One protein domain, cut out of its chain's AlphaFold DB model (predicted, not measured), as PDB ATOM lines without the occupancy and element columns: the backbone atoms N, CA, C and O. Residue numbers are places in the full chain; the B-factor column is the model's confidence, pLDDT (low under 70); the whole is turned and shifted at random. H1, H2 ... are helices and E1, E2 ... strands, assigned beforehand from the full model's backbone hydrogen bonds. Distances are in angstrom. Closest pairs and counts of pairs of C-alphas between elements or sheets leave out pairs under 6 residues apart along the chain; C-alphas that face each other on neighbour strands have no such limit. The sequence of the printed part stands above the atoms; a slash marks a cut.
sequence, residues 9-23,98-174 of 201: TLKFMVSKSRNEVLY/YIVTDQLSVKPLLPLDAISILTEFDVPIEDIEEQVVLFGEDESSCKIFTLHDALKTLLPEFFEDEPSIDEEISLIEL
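AT A GLANCE: This is residues 9 to 23 and 98 to 174 of the 201 residues of an uncharacterized protein of Kingdonia uniflora (UniProt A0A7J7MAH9). A curled, strongly twisted sheet of four antiparallel strands, like part of a barrel, makes the body, with the long strand E5 running through it and H2 packed beside E5; a tail, of which residues 162 to 174 with H3 stand free, sticks out and makes much of the length. The small hairpin E3 and E4 sits by the end of E2, and H1 only grazes the sheet. The printed part has 92 residues with three named helices and six named strands, in the order E1 E2 E3 E4 H1 E5 E6 H2 H3; the four-stranded sheet runs E2 E1 E5 E6, and the class is mixed, helices and strands. The whole is loose, with a radius of gyration of the C-alphas of 17.7 A, and elongated, spanning 60 by 33 by 22 A.

IN THESE COORDINATES: E1, residues 9 to 15, begins at C-alpha 9 (49.583, 30.037, -14.924) and is 19.6 A long. E2 is residues 20 to 23, 9.1 A. After the cut come E3, residues 98 to 100, 6.4 A, and E4, residues 106 to 108, 7.0 A. H1 is residues 113 to 120, 10.3 A. E5, residues 128 to 138, is 28.7 A long and begins at C-alpha 128 (61.248, 44.537, -11.766). E6 is residues 143 to 145, 6.1 A, and H2 is residues 147 to 154, 10.6 A. H3, residues 165 to 172, 11.9 A, ends at C-alpha 172 (79.519, 11.316, -37.203).

HOW THE PARTS SIT: E1 and E5 are antiparallel at 151 degrees, with N 12 and O 131 at 2.8 A. The hairpin E1 and E2 has N 22 and O 13 at 2.8 A. The pairing of E5 is staggered: its residues 128 to 134 pair with E1 and 136 to 138 with E6. In the hairpin E5 and E6, N 138 and O 143 are 3.3 A apart. The hairpin E3 and E4 has N 99 and O 107 at 2.7 A. The closest C-alphas of E2 and E3 are those of Tyr 23 and Val 100, 5.8 A apart. H2 stands at the sheet's level, with a height over the sheet of 3.2 A; its closest C-alpha to E5 is that of Ala 150, 6.7 A from that of Val 133. H1 only grazes the sheet with its residues 117 to 120. H3 is not on the sheet, and H2 and H3 are apart. In H1 and H2 every O i to N i+4 pair is within hydrogen-bond range; in H3 0 of 4 are, beside 2 of 5 O i to N i+3 pairs.

THE WHOLE: The C-alphas of Leu 112 and Leu 174, the two farthest apart, are 61.7 A apart. Without the stretches that stand free, residues 138 to 143 and 162 to 174, the body spans 36 by 26 by 20 A. Residues 24 to 97 are not printed, and C-alphas 23 and 98 are 10.0 A apart across the cut. Of the links that are printed whole, none is long. The mean pLDDT of the printed part is 71.5; residues 112 to 114 and 136 to 174 are under 70.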
ATOM      1  N   THR A   9      48.988  28.717 -14.682       83.56
ATOM      2  CA  THR A   9      49.583  30.037 -14.924       83.56
ATOM      3  C   THR A   9      50.692  30.276 -13.913       83.56
ATOM      4  O   THR A   9      50.477  30.120 -12.712       83.56
ATOM      5  N   LEU A  10      51.860  30.660 -14.413       86.94
ATOM      6  CA  LEU A  10      53.027  31.053 -13.635       86.94
ATOM      7  C   LEU A  10      53.327  32.519 -13.912       86.94
ATOM      8  O   LEU A  10      53.291  32.948 -15.068       86.94
ATOM      9  N   LYS A  11      53.635  33.281 -12.866       89.25
ATOM     10  CA  LYS A  11      54.089  34.665 -13.004       89.25
ATOM     11  C   LYS A  11      55.522  34.768 -12.533       89.25
ATOM     12  O   LYS A  11      55.807  34.472 -11.384       89.25
ATOM     13  N   PHE A  12      56.412  35.199 -13.400       89.19
ATOM     14  CA  PHE A  12      57.815  35.388 -13.093       89.19
ATOM     15  C   PHE A  12      58.064  36.849 -12.764       89.19
ATOM     16  O   PHE A  12      57.630  37.731 -13.502       89.19
ATOM     17  N   MET A  13      58.769  37.089 -11.666       89.69
ATOM     18  CA  MET A  13      59.312  38.397 -11.331       89.69
ATOM     19  C   MET A  13      60.753  38.436 -11.810       89.69
ATOM     20  O   MET A  13      61.587  37.670 -11.326       89.69
ATOM     21  N   VAL A  14      61.033  39.298 -12.781       89.94
ATOM     22  CA  VAL A  14      62.317  39.364 -13.486       89.94
ATOM     23  C   VAL A  14      62.969  40.717 -13.228       89.94
ATOM     24  O   VAL A  14      62.304  41.750 -13.265       89.94
ATOM     25  N   SER A  15      64.272  40.731 -12.949       89.81
ATOM     26  CA  SER A  15      65.080  41.952 -12.943       89.81
ATOM     27  C   SER A  15      65.507  42.276 -14.369       89.81
ATOM     28  O   SER A  15      66.251  41.514 -14.986       89.81
ATOM     29  N   LYS A  16      65.078  43.432 -14.881       89.81
ATOM     30  CA  LYS A  16      65.418  43.896 -16.234       89.81
ATOM     31  C   LYS A  16      66.910  44.160 -16.381       89.81
ATOM     32  O   LYS A  16      67.501  43.800 -17.393       89.81
ATOM     33  N   SER A  17      67.526  44.793 -15.383       89.62
ATOM     34  CA  SER A  17      68.948  45.140 -15.442       89.62
ATOM     35  C   SER A  17      69.870  43.926 -15.344       89.62
ATOM     36  O   SER A  17      70.949  43.945 -15.936       89.62
ATOM     37  N   ARG A  18      69.457  42.882 -14.612       87.12
ATOM     38  CA  ARG A  18      70.230  41.642 -14.438       87.12
ATOM     39  C   ARG A  18      69.855  40.543 -15.432       87.12
ATOM     40  O   ARG A  18      70.580  39.561 -15.514       87.12
ATOM     41  N   ASN A  19      68.755  40.715 -16.168       82.94
ATOM     42  CA  ASN A  19      68.136  39.677 -16.995       82.94
ATOM     43  C   ASN A  19      67.931  38.357 -16.221       82.94
ATOM     44  O   ASN A  19      68.249  37.270 -16.695       82.94
ATOM     45  N   GLU A  20      67.459  38.470 -14.979       83.75
ATOM     46  CA  GLU A  20      67.434  37.370 -14.012       83.75
ATOM     47  C   GLU A  20      66.027  37.178 -13.445       83.75
ATOM     48  O   GLU A  20      65.371  38.141 -13.041       83.75
ATOM     49  N   VAL A  21      65.572  35.925 -13.374       85.81
ATOM     50  CA  VAL A  21      64.335  35.559 -12.674       85.81
ATOM     51  C   VAL A  21      64.602  35.564 -11.170       85.81
ATOM     52  O   VAL A  21      65.358  34.739 -10.671       85.81
ATOM     53  N   LEU A  22      63.936  36.452 -10.435       87.44
ATOM     54  CA  LEU A  22      64.043  36.543  -8.977       87.44
ATOM     55  C   LEU A  22      63.232  35.433  -8.298       87.44
ATOM     56  O   LEU A  22      63.712  34.748  -7.397       87.44
ATOM     57  N   TYR A  23      61.981  35.258  -8.729       88.38
ATOM     58  CA  TYR A  23      61.103  34.179  -8.281       88.38
ATOM     59  C   TYR A  23      59.891  34.019  -9.202       88.38
ATOM     60  O   TYR A  23      59.591  34.890 -10.020       88.38
ATOM     61  N   TYR A  98      51.864  30.771  -3.978       89.81
ATOM     62  CA  TYR A  98      53.185  30.431  -3.485       89.81
ATOM     63  C   TYR A  98      54.257  31.132  -4.301       89.81
ATOM     64  O   TYR A  98      54.086  31.378  -5.488       89.81
ATOM     65  N   ILE A  99      55.378  31.401  -3.654       89.25
ATOM     66  CA  ILE A  99      56.637  31.788  -4.268       89.25
ATOM     67  C   ILE A  99      57.471  30.536  -4.435       89.25
ATOM     68  O   ILE A  99      57.627  29.772  -3.481       89.25
ATOM     69  N   VAL A 100      58.026  30.373  -5.627       88.38
ATOM     70  CA  VAL A 100      58.990  29.336  -5.973       88.38
ATOM     71  C   VAL A 100      60.265  30.021  -6.453       88.38
ATOM     72  O   VAL A 100      60.223  30.819  -7.388       88.38
ATOM     73  N   THR A 101      61.389  29.740  -5.798       85.69
ATOM     74  CA  THR A 101      62.709  30.277  -6.176       85.69
ATOM     75  C   THR A 101      63.506  29.269  -7.011       85.69
ATOM     76  O   THR A 101      63.148  28.092  -7.089       85.69
ATOM     77  N   ASP A 102      64.618  29.709  -7.596       79.31
ATOM     78  CA  ASP A 102      65.627  28.877  -8.273       79.31
ATOM     79  C   ASP A 102      66.193  27.753  -7.381       79.31
ATOM     80  O   ASP A 102      66.361  26.616  -7.815       79.31
ATOM     81  N   GLN A 103      66.359  28.031  -6.087       80.75
ATOM     82  CA  GLN A 103      66.729  27.058  -5.055       80.75
ATOM     83  C   GLN A 103      65.575  26.120  -4.653       80.75
ATOM     84  O   GLN A 103      65.662  25.423  -3.639       80.75
ATOM     85  N   LEU A 104      64.479  26.128  -5.418       78.56
ATOM     86  CA  LEU A 104      63.259  25.353  -5.202       78.56
ATOM     87  C   LEU A 104      62.629  25.583  -3.817       78.56
ATOM     88  O   LEU A 104      61.942  24.716  -3.273       78.56
ATOM     89  N   SER A 105      62.861  26.762  -3.225       82.44
ATOM     90  CA  SER A 105      62.207  27.157  -1.982       82.44
ATOM     91  C   SER A 105      60.759  27.506  -2.277       82.44
ATOM     92  O   SER A 105      60.491  28.339  -3.140       82.44
ATOM     93  N   VAL A 106      59.836  26.880  -1.547       88.19
ATOM     94  CA  VAL A 106      58.403  27.151  -1.651       88.19
ATOM     95  C   VAL A 106      57.937  27.874  -0.394       88.19
ATOM     96  O   VAL A 106      58.013  27.325   0.707       88.19
ATOM     97  N   LYS A 107      57.433  29.101  -0.549       88.38
ATOM     98  CA  LYS A 107      56.898  29.925   0.550       88.38
ATOM     99  C   LYS A 107      55.508  30.457   0.184       88.38
ATOM    100  O   LYS A 107      55.305  30.814  -0.969       88.38
ATOM    101  N   PRO A 108      54.540  30.543   1.111       88.31
ATOM    102  CA  PRO A 108      53.292  31.264   0.859       88.31
ATOM    103  C   PRO A 108      53.560  32.731   0.492       88.31
ATOM    104  O   PRO A 108      54.323  33.406   1.182       88.31
ATOM    105  N   LEU A 109      52.907  33.236  -0.553       85.19
ATOM    106  CA  LEU A 109      52.874  34.655  -0.891       85.19
ATOM    107  C   LEU A 109      51.811  35.330  -0.020       85.19
ATOM    108  O   LEU A 109      50.609  35.203  -0.263       85.19
ATOM    109  N   LEU A 110      52.245  36.039   1.019       78.25
ATOM    110  CA  LEU A 110      51.354  36.844   1.850       78.25
ATOM    111  C   LEU A 110      51.362  38.308   1.368       78.25
ATOM    112  O   LEU A 110      52.425  38.827   1.027       78.25
ATOM    113  N   PRO A 111      50.219  39.027   1.388       71.88
ATOM    114  CA  PRO A 111      50.136  40.404   0.883       71.88
ATOM    115  C   PRO A 111      51.099  41.402   1.544       71.88
ATOM    116  O   PRO A 111      51.509  42.372   0.914       71.88
ATOM    117  N   LEU A 112      51.449  41.182   2.817       68.12
ATOM    118  CA  LEU A 112      52.405  42.021   3.550       68.12
ATOM    119  C   LEU A 112      53.865  41.660   3.244       68.12
ATOM    120  O   LEU A 112      54.740  42.509   3.393       68.12
ATOM    121  N   ASP A 113      54.117  40.438   2.779       66.38
ATOM    122  CA  ASP A 113      55.466  39.935   2.541       66.38
ATOM    123  C   ASP A 113      55.970  40.295   1.146       66.38
ATOM    124  O   ASP A 113      57.179  40.385   0.963       66.38
ATOM    125  N   ALA A 114      55.085  40.572   0.179       68.50
ATOM    126  CA  ALA A 114      55.476  40.897  -1.195       68.50
ATOM    127  C   ALA A 114      56.543  42.008  -1.250       68.50
ATOM    128  O   ALA A 114      57.574  41.844  -1.890       68.50
ATOM    129  N   ILE A 115      56.360  43.098  -0.493       71.56
ATOM    130  CA  ILE A 115      57.346  44.191  -0.411       71.56
ATOM    131  C   ILE A 115      58.645  43.716   0.255       71.56
ATOM    132  O   ILE A 115      59.732  44.060  -0.206       71.56
ATOM    133  N   SER A 116      58.543  42.911   1.317       70.06
ATOM    134  CA  SER A 116      59.703  42.363   2.032       70.06
ATOM    135  C   SER A 116      60.554  41.461   1.135       70.06
ATOM    136  O   SER A 116      61.779  41.521   1.186       70.06
ATOM    137  N   ILE A 117      59.915  40.659   0.288       73.94
ATOM    138  CA  ILE A 117      60.572  39.772  -0.673       73.94
ATOM    139  C   ILE A 117      61.328  40.595  -1.714       73.94
ATOM    140  O   ILE A 117      62.489  40.314  -1.980       73.94
ATOM    141  N   LEU A 118      60.730  41.671  -2.242       73.25
ATOM    142  CA  LEU A 118      61.435  42.556  -3.179       73.25
ATOM    143  C   LEU A 118      62.675  43.200  -2.544       73.25
ATOM    144  O   LEU A 118      63.703  43.335  -3.205       73.25
ATOM    145  N   THR A 119      62.612  43.552  -1.254       75.38
ATOM    146  CA  THR A 119      63.787  44.070  -0.534       75.38
ATOM    147  C   THR A 119      64.855  43.009  -0.250       75.38
ATOM    148  O   THR A 119      66.018  43.371  -0.106       75.38
ATOM    149  N   GLU A 120      64.497  41.720  -0.192       83.00
ATOM    150  CA  GLU A 120      65.440  40.606   0.022       83.00
ATOM    151  C   GLU A 120      66.401  40.435  -1.166       83.00
ATOM    152  O   GLU A 120      67.572  40.123  -0.965       83.00
ATOM    153  N   PHE A 121      65.937  40.699  -2.392       82.06
ATOM    154  CA  PHE A 121      66.738  40.538  -3.612       82.06
ATOM    155  C   PHE A 121      67.708  41.699  -3.905       82.06
ATOM    156  O   PHE A 121      68.521  41.593  -4.824       82.06
ATOM    157  N   ASP A 122      67.644  42.798  -3.141       85.25
ATOM    158  CA  ASP A 122      68.431  44.023  -3.374       85.25
ATOM    159  C   ASP A 122      68.285  44.554  -4.818       85.25
ATOM    160  O   ASP A 122      69.248  44.949  -5.481       85.25
ATOM    161  N   VAL A 123      67.051  44.508  -5.337       85.00
ATOM    162  CA  VAL A 123      66.684  45.002  -6.672       85.00
ATOM    163  C   VAL A 123      65.709  46.175  -6.524       85.00
ATOM    164  O   VAL A 123      64.710  46.054  -5.808       85.00
ATOM    165  N   PRO A 124      65.949  47.325  -7.186       88.25
ATOM    166  CA  PRO A 124      64.990  48.422  -7.204       88.25
ATOM    167  C   PRO A 124      63.656  47.961  -7.791       88.25
ATOM    168  O   PRO A 124      63.632  47.364  -8.860       88.25
ATOM    169  N   ILE A 125      62.536  48.301  -7.149       86.44
ATOM    170  CA  ILE A 125      61.193  47.893  -7.610       86.44
ATOM    171  C   ILE A 125      60.941  48.321  -9.069       86.44
ATOM    172  O   ILE A 125      60.312  47.601  -9.834       86.44
ATOM    173  N   GLU A 126      61.472  49.476  -9.473       89.56
ATOM    174  CA  GLU A 126      61.374  50.016 -10.838       89.56
ATOM    175  C   GLU A 126      62.075  49.146 -11.893       89.56
ATOM    176  O   GLU A 126      61.744  49.223 -13.078       89.56
ATOM    177  N   ASP A 127      63.037  48.324 -11.474       91.69
ATOM    178  CA  ASP A 127      63.776  47.390 -12.318       91.69
ATOM    179  C   ASP A 127      63.067  46.036 -12.477       91.69
ATOM    180  O   ASP A 127      63.480  45.221 -13.295       91.69
ATOM    181  N   ILE A 128      61.971  45.808 -11.751       90.31
ATOM    182  CA  ILE A 128      61.248  44.537 -11.766       90.31
ATOM    183  C   ILE A 128      60.162  44.555 -12.842       90.31
ATOM    184  O   ILE A 128      59.457  45.551 -13.026       90.31
ATOM    185  N   GLU A 129      60.016  43.442 -13.552       91.06
ATOM    186  CA  GLU A 129      58.925  43.189 -14.486       91.06
ATOM    187  C   GLU A 129      58.222  41.859 -14.191       91.06
ATOM    188  O   GLU A 129      58.849  40.882 -13.786       91.06
ATOM    189  N   GLU A 130      56.902  41.837 -14.390       90.12
ATOM    190  CA  GLU A 130      56.092  40.619 -14.311       90.12
ATOM    191  C   GLU A 130      55.978  40.008 -15.712       90.12
ATOM    192  O   GLU A 130      55.476  40.653 -16.637       90.12
ATOM    193  N   GLN A 131      56.383  38.748 -15.855       87.56
ATOM    194  CA  GLN A 131      56.188  37.963 -17.071       87.56
ATOM    195  C   GLN A 131      55.272  36.771 -16.789       87.56
ATOM    196  O   GLN A 131      55.532  35.965 -15.900       87.56
ATOM    197  N   VAL A 132      54.186  36.633 -17.550       85.69
ATOM    198  CA  VAL A 132      53.199  35.563 -17.348       85.69
ATOM    199  C   VAL A 132      53.409  34.456 -18.369       85.69
ATOM    200  O   VAL A 132      53.386  34.706 -19.573       85.69
ATOM    201  N   VAL A 133      53.540  33.222 -17.890       80.25
ATOM    202  CA  VAL A 133      53.696  32.034 -18.729       80.25
ATOM    203  C   VAL A 133      52.610  31.019 -18.418       80.25
ATOM    204  O   VAL A 133      52.234  30.786 -17.268       80.25
ATOM    205  N   LEU A 134      52.094  30.416 -19.482       80.69
ATOM    206  CA  LEU A 134      51.123  29.339 -19.413       80.69
ATOM    207  C   LEU A 134      51.858  28.008 -19.526       80.69
ATOM    208  O   LEU A 134      52.666  27.809 -20.429       80.69
ATOM    209  N   PHE A 135      51.557  27.108 -18.605       72.56
ATOM    210  CA  PHE A 135      52.154  25.789 -18.494       72.56
ATOM    211  C   PHE A 135      51.082  24.717 -18.682       72.56
ATOM    212  O   PHE A 135      49.943  24.930 -18.279       72.56
ATOM    213  N   GLY A 136      51.435  23.571 -19.265       68.06
ATOM    214  CA  GLY A 136      50.507  22.455 -19.468       68.06
ATOM    215  C   GLY A 136      49.973  22.325 -20.894       68.06
ATOM    216  O   GLY A 136      50.429  22.994 -21.822       68.06
ATOM    217  N   GLU A 137      49.058  21.378 -21.085       63.59
ATOM    218  CA  GLU A 137      48.523  21.024 -22.398       63.59
ATOM    219  C   GLU A 137      47.518  22.086 -22.874       63.59
ATOM    220  O   GLU A 137      46.515  22.366 -22.217       63.59
ATOM    221  N   ASP A 138      47.776  22.687 -24.038       58.62
ATOM    222  CA  ASP A 138      46.767  23.483 -24.736       58.62
ATOM    223  C   ASP A 138      45.913  22.547 -25.599       58.62
ATOM    224  O   ASP A 138      46.333  22.126 -26.683       58.62
ATOM    225  N   GLU A 139      44.702  22.234 -25.126       55.03
ATOM    226  CA  GLU A 139      43.732  21.372 -25.824       55.03
ATOM    227  C   GLU A 139      43.450  21.835 -27.268       55.03
ATOM    228  O   GLU A 139      43.069  21.040 -28.127       55.03
ATOM    229  N   SER A 140      43.687  23.120 -27.556       53.19
ATOM    230  CA  SER A 140      43.506  23.752 -28.865       53.19
ATOM    231  C   SER A 140      44.609  23.419 -29.879       53.19
ATOM    232  O   SER A 140      44.375  23.521 -31.085       53.19
ATOM    233  N   SER A 141      45.819  23.072 -29.421       48.12
ATOM    234  CA  SER A 141      47.004  22.938 -30.283       48.12
ATOM    235  C   SER A 141      47.816  21.655 -30.086       48.12
ATOM    236  O   SER A 141      48.784  21.455 -30.820       48.12
ATOM    237  N   CYS A 142      47.431  20.767 -29.155       45.06
ATOM    238  CA  CYS A 142      48.182  19.546 -28.806       45.06
ATOM    239  C   CYS A 142      49.677  19.812 -28.525       45.06
ATOM    240  O   CYS A 142      50.508  18.913 -28.670       45.06
ATOM    241  N   LYS A 143      50.042  21.046 -28.154       48.38
ATOM    242  CA  LYS A 143      51.393  21.394 -27.717       48.38
ATOM    243  C   LYS A 143      51.468  21.190 -26.211       48.38
ATOM    244  O   LYS A 143      50.640  21.711 -25.468       48.38
ATOM    245  N   ILE A 144      52.460  20.422 -25.779       51.53
ATOM    246  CA  ILE A 144      52.821  20.295 -24.369       51.53
ATOM    247  C   ILE A 144      53.813  21.422 -24.099       51.53
ATOM    248  O   ILE A 144      54.905  21.391 -24.651       51.53
ATOM    249  N   PHE A 145      53.436  22.415 -23.294       55.16
ATOM    250  CA  PHE A 145      54.406  23.363 -22.747       55.16
ATOM    251  C   PHE A 145      55.056  22.722 -21.521       55.16
ATOM    252  O   PHE A 145      54.431  22.614 -20.463       55.16
ATOM    253  N   THR A 146      56.285  22.234 -21.688       59.50
ATOM    254  CA  THR A 146      57.091  21.660 -20.605       59.50
ATOM    255  C   THR A 146      57.768  22.750 -19.769       59.50
ATOM    256  O   THR A 146      57.756  23.930 -20.120       59.50
ATOM    257  N   LEU A 147      58.382  22.365 -18.640       56.31
ATOM    258  CA  LEU A 147      59.102  23.318 -17.778       56.31
ATOM    259  C   LEU A 147      60.304  23.878 -18.533       56.31
ATOM    260  O   LEU A 147      60.617  25.056 -18.413       56.31
ATOM    261  N   HIS A 148      60.916  23.027 -19.354       59.75
ATOM    262  CA  HIS A 148      61.961  23.396 -20.288       59.75
ATOM    263  C   HIS A 148      61.467  24.427 -21.309       59.75
ATOM    264  O   HIS A 148      62.123  25.442 -21.490       59.75
ATOM    265  N   ASP A 149      60.296  24.237 -21.922       64.94
ATOM    266  CA  ASP A 149      59.770  25.195 -22.908       64.94
ATOM    267  C   ASP A 149      59.442  26.551 -22.273       64.94
ATOM    268  O   ASP A 149      59.705  27.600 -22.863       64.94
ATOM    269  N   ALA A 150      58.910  26.540 -21.049       59.47
ATOM    270  CA  ALA A 150      58.676  27.752 -20.270       59.47
ATOM    271  C   ALA A 150      59.997  28.462 -19.925       59.47
ATOM    272  O   ALA A 150      60.122  29.664 -20.155       59.47
ATOM    273  N   LEU A 151      61.001  27.722 -19.442       60.81
ATOM    274  CA  LEU A 151      62.325  28.260 -19.122       60.81
ATOM    275  C   LEU A 151      63.049  28.783 -20.368       60.81
ATOM    276  O   LEU A 151      63.597  29.876 -20.316       60.81
ATOM    277  N   LYS A 152      62.987  28.076 -21.500       64.69
ATOM    278  CA  LYS A 152      63.552  28.512 -22.785       64.69
ATOM    279  C   LYS A 152      62.869  29.770 -23.323       64.69
ATOM    280  O   LYS A 152      63.514  30.591 -23.963       64.69
ATOM    281  N   THR A 153      61.578  29.949 -23.036       64.56
ATOM    282  CA  THR A 153      60.840  31.172 -23.388       64.56
ATOM    283  C   THR A 153      61.263  32.369 -22.527       64.56
ATOM    284  O   THR A 153      61.321  33.485 -23.033       64.56
ATOM    285  N   LEU A 154      61.551  32.148 -21.240       54.44
ATOM    286  CA  LEU A 154      61.875  33.204 -20.269       54.44
ATOM    287  C   LEU A 154      63.356  33.579 -20.228       54.44
ATOM    288  O   LEU A 154      63.693  34.727 -19.963       54.44
ATOM    289  N   LEU A 155      64.230  32.605 -20.452       63.25
ATOM    290  CA  LEU A 155      65.680  32.733 -20.351       63.25
ATOM    291  C   LEU A 155      66.332  32.208 -21.638       63.25
ATOM    292  O   LEU A 155      67.107  31.254 -21.585       63.25
ATOM    293  N   PRO A 156      66.033  32.805 -22.809       59.97
ATOM    294  CA  PRO A 156      66.570  32.333 -24.085       59.97
ATOM    295  C   PRO A 156      68.103  32.374 -24.124       59.97
ATOM    296  O   PRO A 156      68.708  31.609 -24.857       59.97
ATOM    297  N   GLU A 157      68.736  33.218 -23.306       56.28
ATOM    298  CA  GLU A 157      70.198  33.315 -23.196       56.28
ATOM    299  C   GLU A 157      70.846  32.123 -22.472       56.28
ATOM    300  O   GLU A 157      72.049  31.912 -22.600       56.28
ATOM    301  N   PHE A 158      70.075  31.349 -21.701       48.12
ATOM    302  CA  PHE A 158      70.585  30.230 -20.899       48.12
ATOM    303  C   PHE A 158      70.519  28.884 -21.623       48.12
ATOM    304  O   PHE A 158      71.138  27.911 -21.190       48.12
ATOM    305  N   PHE A 159      69.756  28.822 -22.710       52.59
ATOM    306  CA  PHE A 159      69.637  27.645 -23.552       52.59
ATOM    307  C   PHE A 159      70.324  27.968 -24.868       52.59
ATOM    308  O   PHE A 159      69.831  28.797 -25.627       52.59
ATOM    309  N   GLU A 160      71.466  27.331 -25.129       54.47
ATOM    310  CA  GLU A 160      72.089  27.424 -26.447       54.47
ATOM    311  C   GLU A 160      71.078  26.986 -27.522       54.47
ATOM    312  O   GLU A 160      70.196  26.152 -27.267       54.47
ATOM    313  N   ASP A 161      71.166  27.583 -28.713       60.69
ATOM    314  CA  ASP A 161      70.417  27.103 -29.870       60.69
ATOM    315  C   ASP A 161      70.783  25.629 -30.061       60.69
ATOM    316  O   ASP A 161      71.909  25.319 -30.449       60.69
ATOM    317  N   GLU A 162      69.867  24.713 -29.718       57.56
ATOM    318  CA  GLU A 162      70.121  23.294 -29.956       57.56
ATOM    319  C   GLU A 162      70.459  23.123 -31.439       57.56
ATOM    320  O   GLU A 162      69.679  23.584 -32.288       57.56
ATOM    321  N   PRO A 163      71.615  22.514 -31.761       47.72
ATOM    322  CA  PRO A 163      72.024  22.356 -33.139       47.72
ATOM    323  C   PRO A 163      70.926  21.597 -33.872       47.72
ATOM    324  O   PRO A 163      70.361  20.622 -33.370       47.72
ATOM    325  N   SER A 164      70.578  22.079 -35.063       45.34
ATOM    326  CA  SER A 164      69.611  21.376 -35.897       45.34
ATOM    327  C   SER A 164      70.087  19.933 -36.096       45.34
ATOM    328  O   SER A 164      71.279  19.705 -36.291       45.34
ATOM    329  N   ILE A 165      69.168  18.964 -36.070       57.56
ATOM    330  CA  ILE A 165      69.452  17.523 -36.259       57.56
ATOM    331  C   ILE A 165      70.308  17.261 -37.519       57.56
ATOM    332  O   ILE A 165      71.047  16.281 -37.592       57.56
ATOM    333  N   ASP A 166      70.254  18.166 -38.495       57.09
ATOM    334  CA  ASP A 166      71.027  18.107 -39.732       57.09
ATOM    335  C   ASP A 166      72.546  18.337 -39.523       57.09
ATOM    336  O   ASP A 166      73.348  17.882 -40.339       57.09
ATOM    337  N   GLU A 167      72.969  18.984 -38.428       54.38
ATOM    338  CA  GLU A 167      74.384  19.202 -38.080       54.38
ATOM    339  C   GLU A 167      75.006  18.021 -37.317       54.38
ATOM    340  O   GLU A 167      76.175  17.706 -37.553       54.38
ATOM    341  N   GLU A 168      74.247  17.297 -36.481       50.34
ATOM    342  CA  GLU A 168      74.757  16.111 -35.763       50.34
ATOM    343  C   GLU A 168      75.155  14.973 -36.716       50.34
ATOM    344  O   GLU A 168      76.125  14.258 -36.463       50.34
ATOM    345  N   ILE A 169      74.469  14.836 -37.857       46.62
ATOM    346  CA  ILE A 169      74.809  13.823 -38.870       46.62
ATOM    347  C   ILE A 169      76.162  14.140 -39.531       46.62
ATOM    348  O   ILE A 169      76.910  13.225 -39.872       46.62
ATOM    349  N   SER A 170      76.527  15.421 -39.648       51.81
ATOM    350  CA  SER A 170      77.795  15.832 -40.265       51.81
ATOM    351  C   SER A 170      79.030  15.536 -39.402       51.81
ATOM    352  O   SER A 170      80.125  15.368 -39.938       51.81
ATOM    353  N   LEU A 171      78.863  15.429 -38.079       46.69
ATOM    354  CA  LEU A 171      79.955  15.154 -37.139       46.69
ATOM    355  C   LEU A 171      80.291  13.658 -37.037       46.69
ATOM    356  O   LEU A 171      81.436  13.311 -36.761       46.69
ATOM    357  N   ILE A 172      79.329  12.772 -37.313       47.16
ATOM    358  CA  ILE A 172      79.519  11.316 -37.203       47.16
ATOM    359  C   ILE A 172      80.282  10.749 -38.417       47.16
ATOM    360  O   ILE A 172      81.048   9.800 -38.275       47.16
ATOM    361  N   GLU A 173      80.157  11.350 -39.606       51.59
ATOM    362  CA  GLU A 173      80.801  10.827 -40.827       51.59
ATOM    363  C   GLU A 173      82.321  11.092 -40.926       51.59
ATOM    364  O   GLU A 173      82.966  10.595 -41.852       51.59
ATOM    365  N   LEU A 174      82.929  11.837 -39.992       49.69
ATOM    366  CA  LEU A 174      84.363  12.175 -40.044       49.69
ATOM    367  C   LEU A 174      85.262  11.339 -39.116       49.69
ATOM    368  O   LEU A 174      86.474  11.311 -39.336       49.69
TER     369      LEU A 174